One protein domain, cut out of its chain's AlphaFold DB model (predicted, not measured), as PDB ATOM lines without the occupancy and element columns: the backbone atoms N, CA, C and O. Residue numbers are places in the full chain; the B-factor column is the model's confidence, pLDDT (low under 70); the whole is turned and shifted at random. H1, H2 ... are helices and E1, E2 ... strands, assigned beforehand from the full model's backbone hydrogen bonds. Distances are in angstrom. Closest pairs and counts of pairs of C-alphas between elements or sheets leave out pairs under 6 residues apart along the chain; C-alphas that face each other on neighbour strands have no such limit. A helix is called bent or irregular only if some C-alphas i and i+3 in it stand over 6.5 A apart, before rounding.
ATOM      1  N   ALA A 115     174.017 165.875 109.479       91.06
ATOM      2  CA  ALA A 115     174.575 165.098 108.381       91.06
ATOM      3  C   ALA A 115     174.573 163.590 108.689       91.06
ATOM      4  O   ALA A 115     174.925 163.145 109.783       91.06
ATOM      5  N   VAL A 116     174.196 162.792 107.693       93.69
ATOM      6  CA  VAL A 116     174.230 161.328 107.781       93.69
ATOM      7  C   VAL A 116     175.632 160.804 107.489       93.69
ATOM      8  O   VAL A 116     176.353 161.363 106.661       93.69
ATOM      9  N   GLN A 117     176.006 159.694 108.119       93.75
ATOM     10  CA  GLN A 117     177.240 158.987 107.795       93.75
ATOM     11  C   GLN A 117     176.916 157.898 106.770       93.75
ATOM     12  O   GLN A 117     176.167 156.962 107.057       93.75
ATOM     13  N   LYS A 118     177.479 158.016 105.567       94.62
ATOM     14  CA  LYS A 118     177.346 157.005 104.513       94.62
ATOM     15  C   LYS A 118     178.467 155.979 104.658       94.62
ATOM     16  O   LYS A 118     179.637 156.344 104.655       94.62
ATOM     17  N   LEU A 119     178.106 154.710 104.812       91.50
ATOM     18  CA  LEU A 119     179.018 153.572 104.718       91.50
ATOM     19  C   LEU A 119     178.739 152.845 103.398       91.50
ATOM     20  O   LEU A 119     177.691 153.047 102.787       91.50
ATOM     21  N   SER A 120     179.651 151.965 102.985       93.00
ATOM     22  CA  SER A 120     179.521 151.191 101.742       93.00
ATOM     23  C   SER A 120     178.210 150.402 101.643       93.00
ATOM     24  O   SER A 120     177.664 150.264 100.556       93.00
ATOM     25  N   ASN A 121     177.687 149.908 102.769       94.31
ATOM     26  CA  ASN A 121     176.516 149.030 102.816       94.31
ATOM     27  C   ASN A 121     175.292 149.610 103.545       94.31
ATOM     28  O   ASN A 121     174.246 148.965 103.573       94.31
ATOM     29  N   ARG A 122     175.405 150.777 104.191       94.25
ATOM     30  CA  ARG A 122     174.308 151.369 104.975       94.25
ATOM     31  C   ARG A 122     174.514 152.853 105.230       94.25
ATOM     32  O   ARG A 122     175.633 153.353 105.210       94.25
ATOM     33  N   VAL A 123     173.427 153.538 105.566       94.81
ATOM     34  CA  VAL A 123     173.449 154.930 106.018       94.81
ATOM     35  C   VAL A 123     173.125 154.964 107.507       94.81
ATOM     36  O   VAL A 123     172.148 154.362 107.950       94.81
ATOM     37  N   LEU A 124     173.963 155.642 108.285       95.06
ATOM     38  CA  LEU A 124     173.762 155.842 109.715       95.06
ATOM     39  C   LEU A 124     173.287 157.272 109.969       95.06
ATOM     40  O   LEU A 124     173.802 158.230 109.389       95.06
ATOM     41  N   HIS A 125     172.315 157.399 110.865       94.94
ATOM     42  CA  HIS A 125     171.739 158.672 111.278       94.94
ATOM     43  C   HIS A 125     172.118 158.978 112.722       94.94
ATOM     44  O   HIS A 125     172.201 158.068 113.557       94.94
ATOM     45  N   PHE A 126     172.284 160.267 113.013       95.56
ATOM     46  CA  PHE A 126     172.389 160.748 114.383       95.56
ATOM     47  C   PHE A 126     171.135 160.357 115.176       95.56
ATOM     48  O   PHE A 126     170.019 160.427 114.658       95.56
ATOM     49  N   GLN A 127     171.310 159.946 116.431       95.19
ATOM     50  CA  GLN A 127     170.207 159.521 117.291       95.19
ATOM     51  C   GLN A 127     169.887 160.604 118.321       95.19
ATOM     52  O   GLN A 127     170.749 160.988 119.107       95.19
ATOM     53  N   GLU A 128     168.630 161.048 118.385       93.75
ATOM     54  CA  GLU A 128     168.196 162.085 119.341       93.75
ATOM     55  C   GLU A 128     168.463 161.698 120.799       93.75
ATOM     56  O   GLU A 128     168.784 162.540 121.635       93.75
ATOM     57  N   ASN A 129     168.366 160.402 121.106       95.62
ATOM     58  CA  ASN A 129     168.585 159.892 122.454       95.62
ATOM     59  C   ASN A 129     170.007 160.173 122.971       95.62
ATOM     60  O   ASN A 129     170.216 160.224 124.182       95.62
ATOM     61  N   TRP A 130     170.977 160.402 122.080       96.31
ATOM     62  CA  TRP A 130     172.324 160.794 122.481       96.31
ATOM     63  C   TRP A 130     172.344 162.152 123.180       96.31
ATOM     64  O   TRP A 130     173.089 162.299 124.137       96.31
ATOM     65  N   TYR A 131     171.479 163.104 122.816       94.75
ATOM     66  CA  TYR A 131     171.389 164.381 123.537       94.75
ATOM     67  C   TYR A 131     170.901 164.221 124.976       94.75
ATOM     68  O   TYR A 131     171.328 164.959 125.861       94.75
ATOM     69  N   LYS A 132     170.032 163.237 125.230       93.50
ATOM     70  CA  LYS A 132     169.538 162.942 126.581       93.50
ATOM     71  C   LYS A 132     170.627 162.322 127.453       93.50
ATOM     72  O   LYS A 132     170.728 162.661 128.626       93.50
ATOM     73  N   GLN A 133     171.426 161.424 126.876       95.62
ATOM     74  CA  GLN A 133     172.515 160.741 127.579       95.62
ATOM     75  C   GLN A 133     173.751 161.628 127.760       95.62
ATOM     76  O   GLN A 133     174.394 161.580 128.802       95.62
ATOM     77  N   TYR A 134     174.044 162.471 126.770       96.00
ATOM     78  CA  TYR A 134     175.224 163.328 126.716       96.00
ATOM     79  C   TYR A 134     174.799 164.791 126.498       96.00
ATOM     80  O   TYR A 134     174.867 165.317 125.383       96.00
ATOM     81  N   PRO A 135     174.363 165.497 127.558       94.06
ATOM     82  CA  PRO A 135     173.824 166.854 127.433       94.06
ATOM     83  C   PRO A 135     174.846 167.888 126.956       94.06
ATOM     84  O   PRO A 135     174.468 168.964 126.511       94.06
ATOM     85  N   TRP A 136     176.139 167.569 127.036       94.62
ATOM     86  CA  TRP A 136     177.243 168.412 126.582       94.62
ATOM     87  C   TRP A 136     177.451 168.404 125.058       94.62
ATOM     88  O   TRP A 136     178.244 169.212 124.565       94.62
ATOM     89  N   LEU A 137     176.782 167.515 124.311       95.44
ATOM     90  CA  LEU A 137     176.894 167.463 122.852       95.44
ATOM     91  C   LEU A 137     176.359 168.761 122.239       95.44
ATOM     92  O   LEU A 137     175.216 169.163 122.482       95.44
ATOM     93  N   HIS A 138     177.187 169.380 121.407       93.69
ATOM     94  CA  HIS A 138     176.890 170.596 120.668       93.69
ATOM     95  C   HIS A 138     177.105 170.331 119.179       93.69
ATOM     96  O   HIS A 138     178.195 169.946 118.766       93.69
ATOM     97  N   TYR A 139     176.085 170.539 118.355       93.62
ATOM     98  CA  TYR A 139     176.228 170.458 116.907       93.62
ATOM     99  C   TYR A 139     176.702 171.795 116.334       93.62
ATOM    100  O   TYR A 139     176.047 172.818 116.534       93.62
ATOM    101  N   SER A 140     177.801 171.780 115.580       90.81
ATOM    102  CA  SER A 140     178.266 172.945 114.822       90.81
ATOM    103  C   SER A 140     177.924 172.772 113.337       90.81
ATOM    104  O   SER A 140     178.432 171.837 112.707       90.81
ATOM    105  N   PRO A 141     177.099 173.659 112.746       89.06
ATOM    106  CA  PRO A 141     176.829 173.654 111.308       89.06
ATOM    107  C   PRO A 141     178.079 173.920 110.461       89.06
ATOM    108  O   PRO A 141     178.223 173.332 109.391       89.06
ATOM    109  N   THR A 142     178.998 174.754 110.958       88.50
ATOM    110  CA  THR A 142     180.252 175.128 110.284       88.50
ATOM    111  C   THR A 142     181.148 173.914 110.077       88.50
ATOM    112  O   THR A 142     181.653 173.675 108.985       88.50
ATOM    113  N   VAL A 143     181.292 173.105 111.127       88.69
ATOM    114  CA  VAL A 143     182.137 171.904 111.127       88.69
ATOM    115  C   VAL A 143     181.359 170.663 110.655       88.69
ATOM    116  O   VAL A 143     181.942 169.631 110.334       88.69
ATOM    117  N   LYS A 144     180.023 170.750 110.577       90.81
ATOM    118  CA  LYS A 144     179.100 169.642 110.259       90.81
ATOM    119  C   LYS A 144     179.314 168.421 111.155       90.81
ATOM    120  O   LYS A 144     179.165 167.278 110.722       90.81
ATOM    121  N   GLY A 145     179.631 168.669 112.418       92.31
ATOM    122  CA  GLY A 145     179.990 167.640 113.380       92.31
ATOM    123  C   GLY A 145     179.558 167.999 114.790       92.31
ATOM    124  O   GLY A 145     179.089 169.105 115.073       92.31
ATOM    125  N   ILE A 146     179.709 167.023 115.676       94.50
ATOM    126  CA  ILE A 146     179.436 167.169 117.097       94.50
ATOM    127  C   ILE A 146     180.716 167.565 117.816       94.50
ATOM    128  O   ILE A 146     181.758 166.932 117.679       94.50
ATOM    129  N   LEU A 147     180.612 168.611 118.612       94.00
ATOM    130  CA  LEU A 147     181.643 169.106 119.498       94.00
ATOM    131  C   LEU A 147     181.167 168.969 120.945       94.00
ATOM    132  O   LEU A 147     179.985 168.744 121.221       94.00
ATOM    133  N   CYS A 148     182.093 169.129 121.882       93.88
ATOM    134  CA  CYS A 148     181.747 169.267 123.284       93.88
ATOM    135  C   CYS A 148     181.628 170.743 123.649       93.88
ATOM    136  O   CYS A 148     182.601 171.490 123.561       93.88
ATOM    137  N   PHE A 149     180.446 171.145 124.115       92.00
ATOM    138  CA  PHE A 149     180.150 172.524 124.496       92.00
ATOM    139  C   PHE A 149     181.194 173.112 125.459       92.00
ATOM    140  O   PHE A 149     181.754 174.174 125.199       92.00
ATOM    141  N   TYR A 150     181.517 172.389 126.534       90.25
ATOM    142  CA  TYR A 150     182.478 172.847 127.543       90.25
ATOM    143  C   TYR A 150     183.916 172.875 127.013       90.25
ATOM    144  O   TYR A 150     184.669 173.814 127.280       90.25
ATOM    145  N   CYS A 151     184.311 171.858 126.242       89.88
ATOM    146  CA  CYS A 151     185.664 171.774 125.695       89.88
ATOM    147  C   CYS A 151     185.930 172.892 124.687       89.88
ATOM    148  O   CYS A 151     186.985 173.514 124.752       89.88
ATOM    149  N   VAL A 152     184.977 173.192 123.798       88.69
ATOM    150  CA  VAL A 152     185.134 174.305 122.853       88.69
ATOM    151  C   VAL A 152     185.141 175.637 123.598       88.69
ATOM    152  O   VAL A 152     186.046 176.431 123.369       88.69
ATOM    153  N   LYS A 153     184.226 175.852 124.556       84.75
ATOM    154  CA  LYS A 153     184.173 177.090 125.354       84.75
ATOM    155  C   LYS A 153     185.500 177.378 126.064       84.75
ATOM    156  O   LYS A 153     186.024 178.487 126.014       84.75
ATOM    157  N   THR A 154     186.091 176.367 126.692       81.88
ATOM    158  CA  THR A 154     187.388 176.529 127.367       81.88
ATOM    159  C   THR A 154     188.560 176.669 126.396       81.88
ATOM    160  O   THR A 154     189.492 177.422 126.688       81.88
ATOM    161  N   TYR A 155     188.507 176.003 125.239       80.88
ATOM    162  CA  TYR A 155     189.486 176.159 124.163       80.88
ATOM    163  C   TYR A 155     189.516 177.598 123.633       80.88
ATOM    164  O   TYR A 155     190.595 178.176 123.511       80.88
ATOM    165  N   THR A 156     188.347 178.196 123.385       76.62
ATOM    166  CA  THR A 156     188.232 179.554 122.838       76.62
ATOM    167  C   THR A 156     188.568 180.637 123.859       76.62
ATOM    168  O   THR A 156     189.244 181.597 123.509       76.62
ATOM    169  N   ILE A 157     188.135 180.494 125.118       71.06
ATOM    170  CA  ILE A 157     188.291 181.553 126.131       71.06
ATOM    171  C   ILE A 157     189.686 181.537 126.768       71.06
ATOM    172  O   ILE A 157     190.269 182.591 127.001       71.06
ATOM    173  N   LYS A 158     190.232 180.356 127.090       64.88
ATOM    174  CA  LYS A 158     191.360 180.255 128.036       64.88
ATOM    175  C   LYS A 158     192.683 179.788 127.436       64.88
ATOM    176  O   LYS A 158     193.643 179.704 128.196       64.88
ATOM    177  N   LYS A 159     192.747 179.471 126.127       63.09
ATOM    178  CA  LYS A 159     193.953 178.972 125.412       63.09
ATOM    179  C   LYS A 159     194.845 178.079 126.310       63.09
ATOM    180  O   LYS A 159     196.053 178.273 126.413       63.09
ATOM    181  N   ASN A 160     194.233 177.138 127.038       58.25
ATOM    182  CA  ASN A 160     194.882 176.446 128.156       58.25
ATOM    183  C   ASN A 160     195.904 175.408 127.649       58.25
ATOM    184  O   ASN A 160     195.729 174.790 126.604       58.25
ATOM    185  N   THR A 161     196.952 175.122 128.418       59.94
ATOM    186  CA  THR A 161     197.872 173.994 128.201       59.94
ATOM    187  C   THR A 161     197.152 172.649 128.040       59.94
ATOM    188  O   THR A 161     197.584 171.819 127.242       59.94
ATOM    189  N   LEU A 162     196.030 172.431 128.739       61.31
ATOM    190  CA  LEU A 162     195.187 171.237 128.576       61.31
ATOM    191  C   LEU A 162     194.398 171.233 127.261       61.31
ATOM    192  O   LEU A 162     194.094 170.155 126.758       61.31
ATOM    193  N   SER A 163     194.144 172.401 126.662       59.19
ATOM    194  CA  SER A 163     193.570 172.508 125.316       59.19
ATOM    195  C   SER A 163     194.495 171.909 124.257       59.19
ATOM    196  O   SER A 163     194.007 171.351 123.283       59.19
ATOM    197  N   LYS A 164     195.820 171.914 124.472       61.00
ATOM    198  CA  LYS A 164     196.783 171.235 123.579       61.00
ATOM    199  C   LYS A 164     196.656 169.707 123.611       61.00
ATOM    200  O   LYS A 164     197.077 169.043 122.675       61.00
ATOM    201  N   LYS A 165     196.102 169.157 124.695       66.62
ATOM    202  CA  LYS A 165     195.814 167.723 124.867       66.62
ATOM    203  C   LYS A 165     194.320 167.413 124.732       66.62
ATOM    204  O   LYS A 165     193.903 166.299 125.044       66.62
ATOM    205  N   ALA A 166     193.507 168.395 124.347       71.12
ATOM    206  CA  ALA A 166     192.093 168.169 124.115       71.12
ATOM    207  C   ALA A 166     191.921 167.315 122.860       71.12
ATOM    208  O   ALA A 166     192.677 167.445 121.899       71.12
ATOM    209  N   ASP A 167     190.916 166.444 122.881       82.56
ATOM    210  CA  ASP A 167     190.577 165.642 121.717       82.56
ATOM    211  C   ASP A 167     190.141 166.581 120.573       82.56
ATOM    212  O   ASP A 167     189.139 167.301 120.731       82.56
ATOM    213  N   PRO A 168     190.867 166.618 119.437       86.19
ATOM    214  CA  PRO A 168     190.517 167.478 118.313       86.19
ATOM    215  C   PRO A 168     189.127 167.151 117.760       86.19
ATOM    216  O   PRO A 168     188.453 168.055 117.269       86.19
ATOM    217  N   ALA A 169     188.645 165.908 117.895       90.62
ATOM    218  CA  ALA A 169     187.315 165.516 117.432       90.62
ATOM    219  C   ALA A 169     186.199 166.316 118.122       90.62
ATOM    220  O   ALA A 169     185.217 166.671 117.478       90.62
ATOM    221  N   PHE A 170     186.362 166.662 119.402       91.94
ATOM    222  CA  PHE A 170     185.335 167.359 120.186       91.94
ATOM    223  C   PHE A 170     185.634 168.838 120.450       91.94
ATOM    224  O   PHE A 170     184.812 169.513 121.069       91.94
ATOM    225  N   SER A 171     186.786 169.343 120.007       88.19
ATOM    226  CA  SER A 171     187.214 170.729 120.242       88.19
ATOM    227  C   SER A 171     187.320 171.572 118.971       88.19
ATOM    228  O   SER A 171     187.023 172.762 119.028       88.19
ATOM    229  N   SER A 172     187.689 170.985 117.828       85.12
ATOM    230  CA  SER A 172     187.881 171.738 116.580       85.12
ATOM    231  C   SER A 172     187.359 171.016 115.336       85.12
ATOM    232  O   SER A 172     186.585 171.593 114.579       85.12
ATOM    233  N   LYS A 173     187.737 169.749 115.133       88.94
ATOM    234  CA  LYS A 173     187.470 168.977 113.906       88.94
ATOM    235  C   LYS A 173     186.015 168.533 113.764       88.94
ATOM    236  O   LYS A 173     185.558 168.340 112.643       88.94
ATOM    237  N   GLY A 174     185.303 168.366 114.877       91.88
ATOM    238  CA  GLY A 174     183.934 167.860 114.894       91.88
ATOM    239  C   GLY A 174     183.860 166.348 114.696       91.88
ATOM    240  O   GLY A 174     184.441 165.766 113.783       91.88
ATOM    241  N   PHE A 175     183.092 165.697 115.558       94.81
ATOM    242  CA  PHE A 175     182.845 164.269 115.503       94.81
ATOM    243  C   PHE A 175     181.654 163.958 114.588       94.81
ATOM    244  O   PHE A 175     180.555 164.478 114.787       94.81
ATOM    245  N   SER A 176     181.854 163.079 113.605       94.12
ATOM    246  CA  SER A 176     180.822 162.671 112.633       94.12
ATOM    247  C   SER A 176     180.732 161.154 112.409       94.12
ATOM    248  O   SER A 176     179.964 160.682 111.569       94.12
ATOM    249  N   ASN A 177     181.494 160.358 113.170       94.00
ATOM    250  CA  ASN A 177     181.516 158.902 113.040       94.00
ATOM    251  C   ASN A 177     180.435 158.235 113.912       94.00
ATOM    252  O   ASN A 177     180.709 157.676 114.973       94.00
ATOM    253  N   TRP A 178     179.194 158.257 113.433       94.94
ATOM    254  CA  TRP A 178     178.023 157.641 114.065       94.94
ATOM    255  C   TRP A 178     178.187 156.155 114.401       94.94
ATOM    256  O   TRP A 178     177.620 155.709 115.397       94.94
ATOM    257  N   LYS A 179     178.989 155.392 113.642       94.44
ATOM    258  CA  LYS A 179     179.271 153.971 113.936       94.44
ATOM    259  C   LYS A 179     179.837 153.771 115.347       94.44
ATOM    260  O   LYS A 179     179.486 152.793 115.998       94.44
ATOM    261  N   ASN A 180     180.690 154.690 115.799       94.25
ATOM    262  CA  ASN A 180     181.394 154.598 117.080       94.25
ATOM    263  C   ASN A 180     180.941 155.679 118.074       94.25
ATOM    264  O   ASN A 180     181.629 155.921 119.059       94.25
ATOM    265  N   ALA A 181     179.795 156.321 117.829       94.75
ATOM    266  CA  ALA A 181     179.345 157.481 118.595       94.75
ATOM    267  C   ALA A 181     179.315 157.233 120.105       94.75
ATOM    268  O   ALA A 181     179.959 157.968 120.839       94.75
ATOM    269  N   LEU A 182     178.636 156.177 120.563       95.75
ATOM    270  CA  LEU A 182     178.503 155.891 121.997       95.75
ATOM    271  C   LEU A 182     179.860 155.681 122.680       95.75
ATOM    272  O   LEU A 182     180.134 156.313 123.692       95.75
ATOM    273  N   VAL A 183     180.733 154.868 122.075       96.19
ATOM    274  CA  VAL A 183     182.078 154.593 122.608       96.19
ATOM    275  C   VAL A 183     182.914 155.872 122.659       96.19
ATOM    276  O   VAL A 183     183.578 156.144 123.656       96.19
ATOM    277  N   SER A 184     182.872 156.684 121.600       95.56
ATOM    278  CA  SER A 184     183.597 157.955 121.553       95.56
ATOM    279  C   SER A 184     183.045 158.976 122.550       95.56
ATOM    280  O   SER A 184     183.830 159.680 123.178       95.56
ATOM    281  N   PHE A 185     181.725 159.050 122.734       96.19
ATOM    282  CA  PHE A 185     181.100 159.963 123.693       96.19
ATOM    283  C   PHE A 185     181.404 159.564 125.134       96.19
ATOM    284  O   PHE A 185     181.768 160.423 125.932       96.19
ATOM    285  N   GLU A 186     181.322 158.277 125.458       96.25
ATOM    286  CA  GLU A 186     181.678 157.754 126.776       96.25
ATOM    287  C   GLU A 186     183.163 157.984 127.077       96.25
ATOM    288  O   GLU A 186     183.510 158.603 128.082       96.25
ATOM    289  N   CYS A 187     184.052 157.612 126.152       94.94
ATOM    290  CA  CYS A 187     185.485 157.854 126.308       94.94
ATOM    291  C   CYS A 187     185.802 159.349 126.491       94.94
ATOM    292  O   CYS A 187     186.596 159.712 127.361       94.94
ATOM    293  N   HIS A 188     185.153 160.227 125.718       94.69
ATOM    294  CA  HIS A 188     185.321 161.671 125.859       94.69
ATOM    295  C   HIS A 188     184.825 162.178 127.213       94.69
ATOM    296  O   HIS A 188     185.534 162.936 127.873       94.69
ATOM    297  N   GLN A 189     183.634 161.763 127.644       95.00
ATOM    298  CA  GLN A 189     183.047 162.203 128.905       95.00
ATOM    299  C   GLN A 189     183.935 161.848 130.099       95.00
ATOM    300  O   GLN A 189     184.100 162.673 130.991       95.00
ATOM    301  N   ASN A 190     184.560 160.671 130.081       94.00
ATOM    302  CA  ASN A 190     185.469 160.207 131.128       94.00
ATOM    303  C   ASN A 190     186.904 160.752 130.992       94.00
ATOM    304  O   ASN A 190     187.772 160.443 131.813       94.00
ATOM    305  N   SER A 191     187.188 161.552 129.961       91.88
ATOM    306  CA  SER A 191     188.520 162.106 129.740       91.88
ATOM    307  C   SER A 191     188.846 163.239 130.721       91.88
ATOM    308  O   SER A 191     188.003 164.056 131.104       91.88
ATOM    309  N   LYS A 192     190.129 163.346 131.090       90.31
ATOM    310  CA  LYS A 192     190.620 164.415 131.979       90.31
ATOM    311  C   LYS A 192     190.384 165.811 131.397       90.31
ATOM    312  O   LYS A 192     190.123 166.748 132.147       90.31
ATOM    313  N   SER A 193     190.481 165.952 130.075       88.88
ATOM    314  CA  SER A 193     190.254 167.224 129.385       88.88
ATOM    315  C   SER A 193     188.802 167.679 129.508       88.88
ATOM    316  O   SER A 193     188.571 168.845 129.822       88.88
ATOM    317  N   HIS A 194     187.838 166.765 129.369       92.06
ATOM    318  CA  HIS A 194     186.423 167.064 129.575       92.06
ATOM    319  C   HIS A 194     186.129 167.483 131.020       92.06
ATOM    320  O   HIS A 194     185.549 168.543 131.247       92.06
ATOM    321  N   HIS A 195     186.587 166.709 132.011       92.19
ATOM    322  CA  HIS A 195     186.375 167.030 133.430       92.19
ATOM    323  C   HIS A 195     186.941 168.407 133.804       92.19
ATOM    324  O   HIS A 195     186.296 169.193 134.506       92.19
ATOM    325  N   HIS A 196     188.142 168.713 133.309       88.94
ATOM    326  CA  HIS A 196     188.766 170.017 133.497       88.94
ATOM    327  C   HIS A 196     187.931 171.128 132.858       88.94
ATOM    328  O   HIS A 196     187.625 172.121 133.516       88.94
ATOM    329  N   ALA A 197     187.496 170.942 131.610       89.44
ATOM    330  CA  ALA A 197     186.681 171.920 130.902       89.44
ATOM    331  C   ALA A 197     185.353 172.213 131.622       89.44
ATOM    332  O   ALA A 197     184.976 173.374 131.782       89.44
ATOM    333  N   VAL A 198     184.676 171.173 132.118       90.31
ATOM    334  CA  VAL A 198     183.441 171.293 132.910       90.31
ATOM    335  C   VAL A 198     183.691 172.067 134.206       90.31
ATOM    336  O   VAL A 198     182.937 172.982 134.530       90.31
ATOM    337  N   THR A 199     184.768 171.745 134.928       89.56
ATOM    338  CA  THR A 199     185.120 172.413 136.194       89.56
ATOM    339  C   THR A 199     185.376 173.901 135.982       89.56
ATOM    340  O   THR A 199     184.819 174.742 136.684       89.56
ATOM    341  N   VAL A 200     186.179 174.233 134.972       85.62
ATOM    342  CA  VAL A 200     186.510 175.616 134.620       85.62
ATOM    343  C   VAL A 200     185.261 176.388 134.188       85.62
ATOM    344  O   VAL A 200     185.059 177.518 134.631       85.62
ATOM    345  N   SER A 201     184.393 175.772 133.380       84.62
ATOM    346  CA  SER A 201     183.130 176.387 132.962       84.62
ATOM    347  C   SER A 201     182.175 176.630 134.139       84.62
ATOM    348  O   SER A 201     181.431 177.607 134.116       84.62
ATOM    349  N   ALA A 202     182.182 175.779 135.169       84.19
ATOM    350  CA  ALA A 202     181.355 175.960 136.364       84.19
ATOM    351  C   ALA A 202     181.872 177.081 137.287       84.19
ATOM    352  O   ALA A 202     181.077 177.763 137.937       84.19
ATOM    353  N   GLN A 203     183.191 177.290 137.335       81.00
ATOM    354  CA  GLN A 203     183.815 178.380 138.093       81.00
ATOM    355  C   GLN A 203     183.519 179.754 137.483       81.00
ATOM    356  O   GLN A 203     183.298 180.708 138.221       81.00
ATOM    357  N   GLU A 204     183.443 179.861 136.154       74.50
ATOM    358  CA  GLU A 204     183.053 181.108 135.473       74.50
ATOM    359  C   GLU A 204     181.631 181.560 135.829       74.50
ATOM    360  O   GLU A 204     181.367 182.756 135.899       74.50
ATOM    361  N   ALA A 205     180.725 180.622 136.117       69.56
ATOM    362  CA  ALA A 205     179.378 180.950 136.579       69.56
ATOM    363  C   ALA A 205     179.342 181.482 138.027       69.56
ATOM    364  O   ALA A 205     178.340 182.062 138.438       69.56
ATOM    365  N   ASN A 206     180.412 181.283 138.808       68.94
ATOM    366  CA  ASN A 206     180.538 181.742 140.194       68.94
ATOM    367  C   ASN A 206     181.933 182.345 140.428       68.94
ATOM    368  O   ASN A 206     182.738 181.739 141.148       68.94
TER     369      ASN A 206
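Overview. This is residues 115 to 206 of the 219 residues of the protein "uncharacterized protein LOC113066419" of Carassius auratus (UniProt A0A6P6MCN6). A small hairpin of two strands has E2 near the middle of the printed part and E1 at its outside; H4 packs on E2, and H5 runs past E2 and H4 on one side. H2 continues from the hairpin and crosses H6, and residues 115 to 128 form a folded-back tail that reaches away from the rest. The printed part has 92 residues, with six named helices and two strands in the order H1, E1, E2, H2, H3, H4, H5, H6; the class is mostly helix and the sheet E1 - E2 is antiparallel. The whole is compact, with a radius of gyration of the C-alphas of 13.6 A, and spans 47 by 23 by 21 A.

Arrangement. Residues 115 to 128 hold no named element, but residues 117 to 118 pair antiparallel with residues 123 to 124. A tight link joins H1, residues 129 to 133, to E1, residues 137 to 140. E1 forms an antiparallel hairpin with E2, residues 145 to 148, with N 138 and O 147 at 2.9 A and N 147 and O 138 at 2.8 A, within hydrogen-bond range. Next comes the hub, H2, residues 149 to 158. H3, residues 161 to 165, only just touches H2, with 3 pairs of C-alphas within 8 A; the closest, Tyr 155 and Ser 163, are 5.6 A apart. H4, residues 168 to 171, touches H2, the closest C-alphas being those of Val 152 and Ser 171, 4.9 A apart; those of Phe 170 and Leu 147 in E2 are 4.1 A apart. H5, residues 178 to 189, is near E2 and H4; it is close to H1 but not clearly touching, the closest C-alphas, of Trp 130 and Leu 182, being 7.9 A apart. H6, residues 192 to 204, touches H2 about perpendicular, only just, at 71 degrees, the closest C-alphas being those of Cys 151 and Ala 197, 5.3 A apart. H6 only just touches H3, with residue 193 alone and 3 pairs of C-alphas within 8 A; the closest, Leu 162 and Ser 193, are 6.4 A apart. Every O i to N i+4 pair is within hydrogen-bond range in H1, H2 and H6, against 6 of 8 in H5 and 0 of 1 in H3, where 2 of 2 O i to N i+3 pairs are; H4 is too short for an O i to N i+4 pair.

Along the chain. H1 begins at C-alpha 129 (168.585, 159.892, 122.454). From first to last C-alpha, H2 measures 14.1 A, H5 16.3 A and H6 18.7 A. H5 is irregular: C-alphas 179 and 182 are 8.3 A apart. H6 ends at C-alpha 204 (183.053, 181.108, 135.473).

Size, cuts and confidence. The two C-alphas farthest apart, of Asn 121 and Asn 206, are 49.8 A apart. The printed part has no cut and no long link. Mean pLDDT of the printed part is 87.9; residues 158 to 165 and 205 to 206 are under 70.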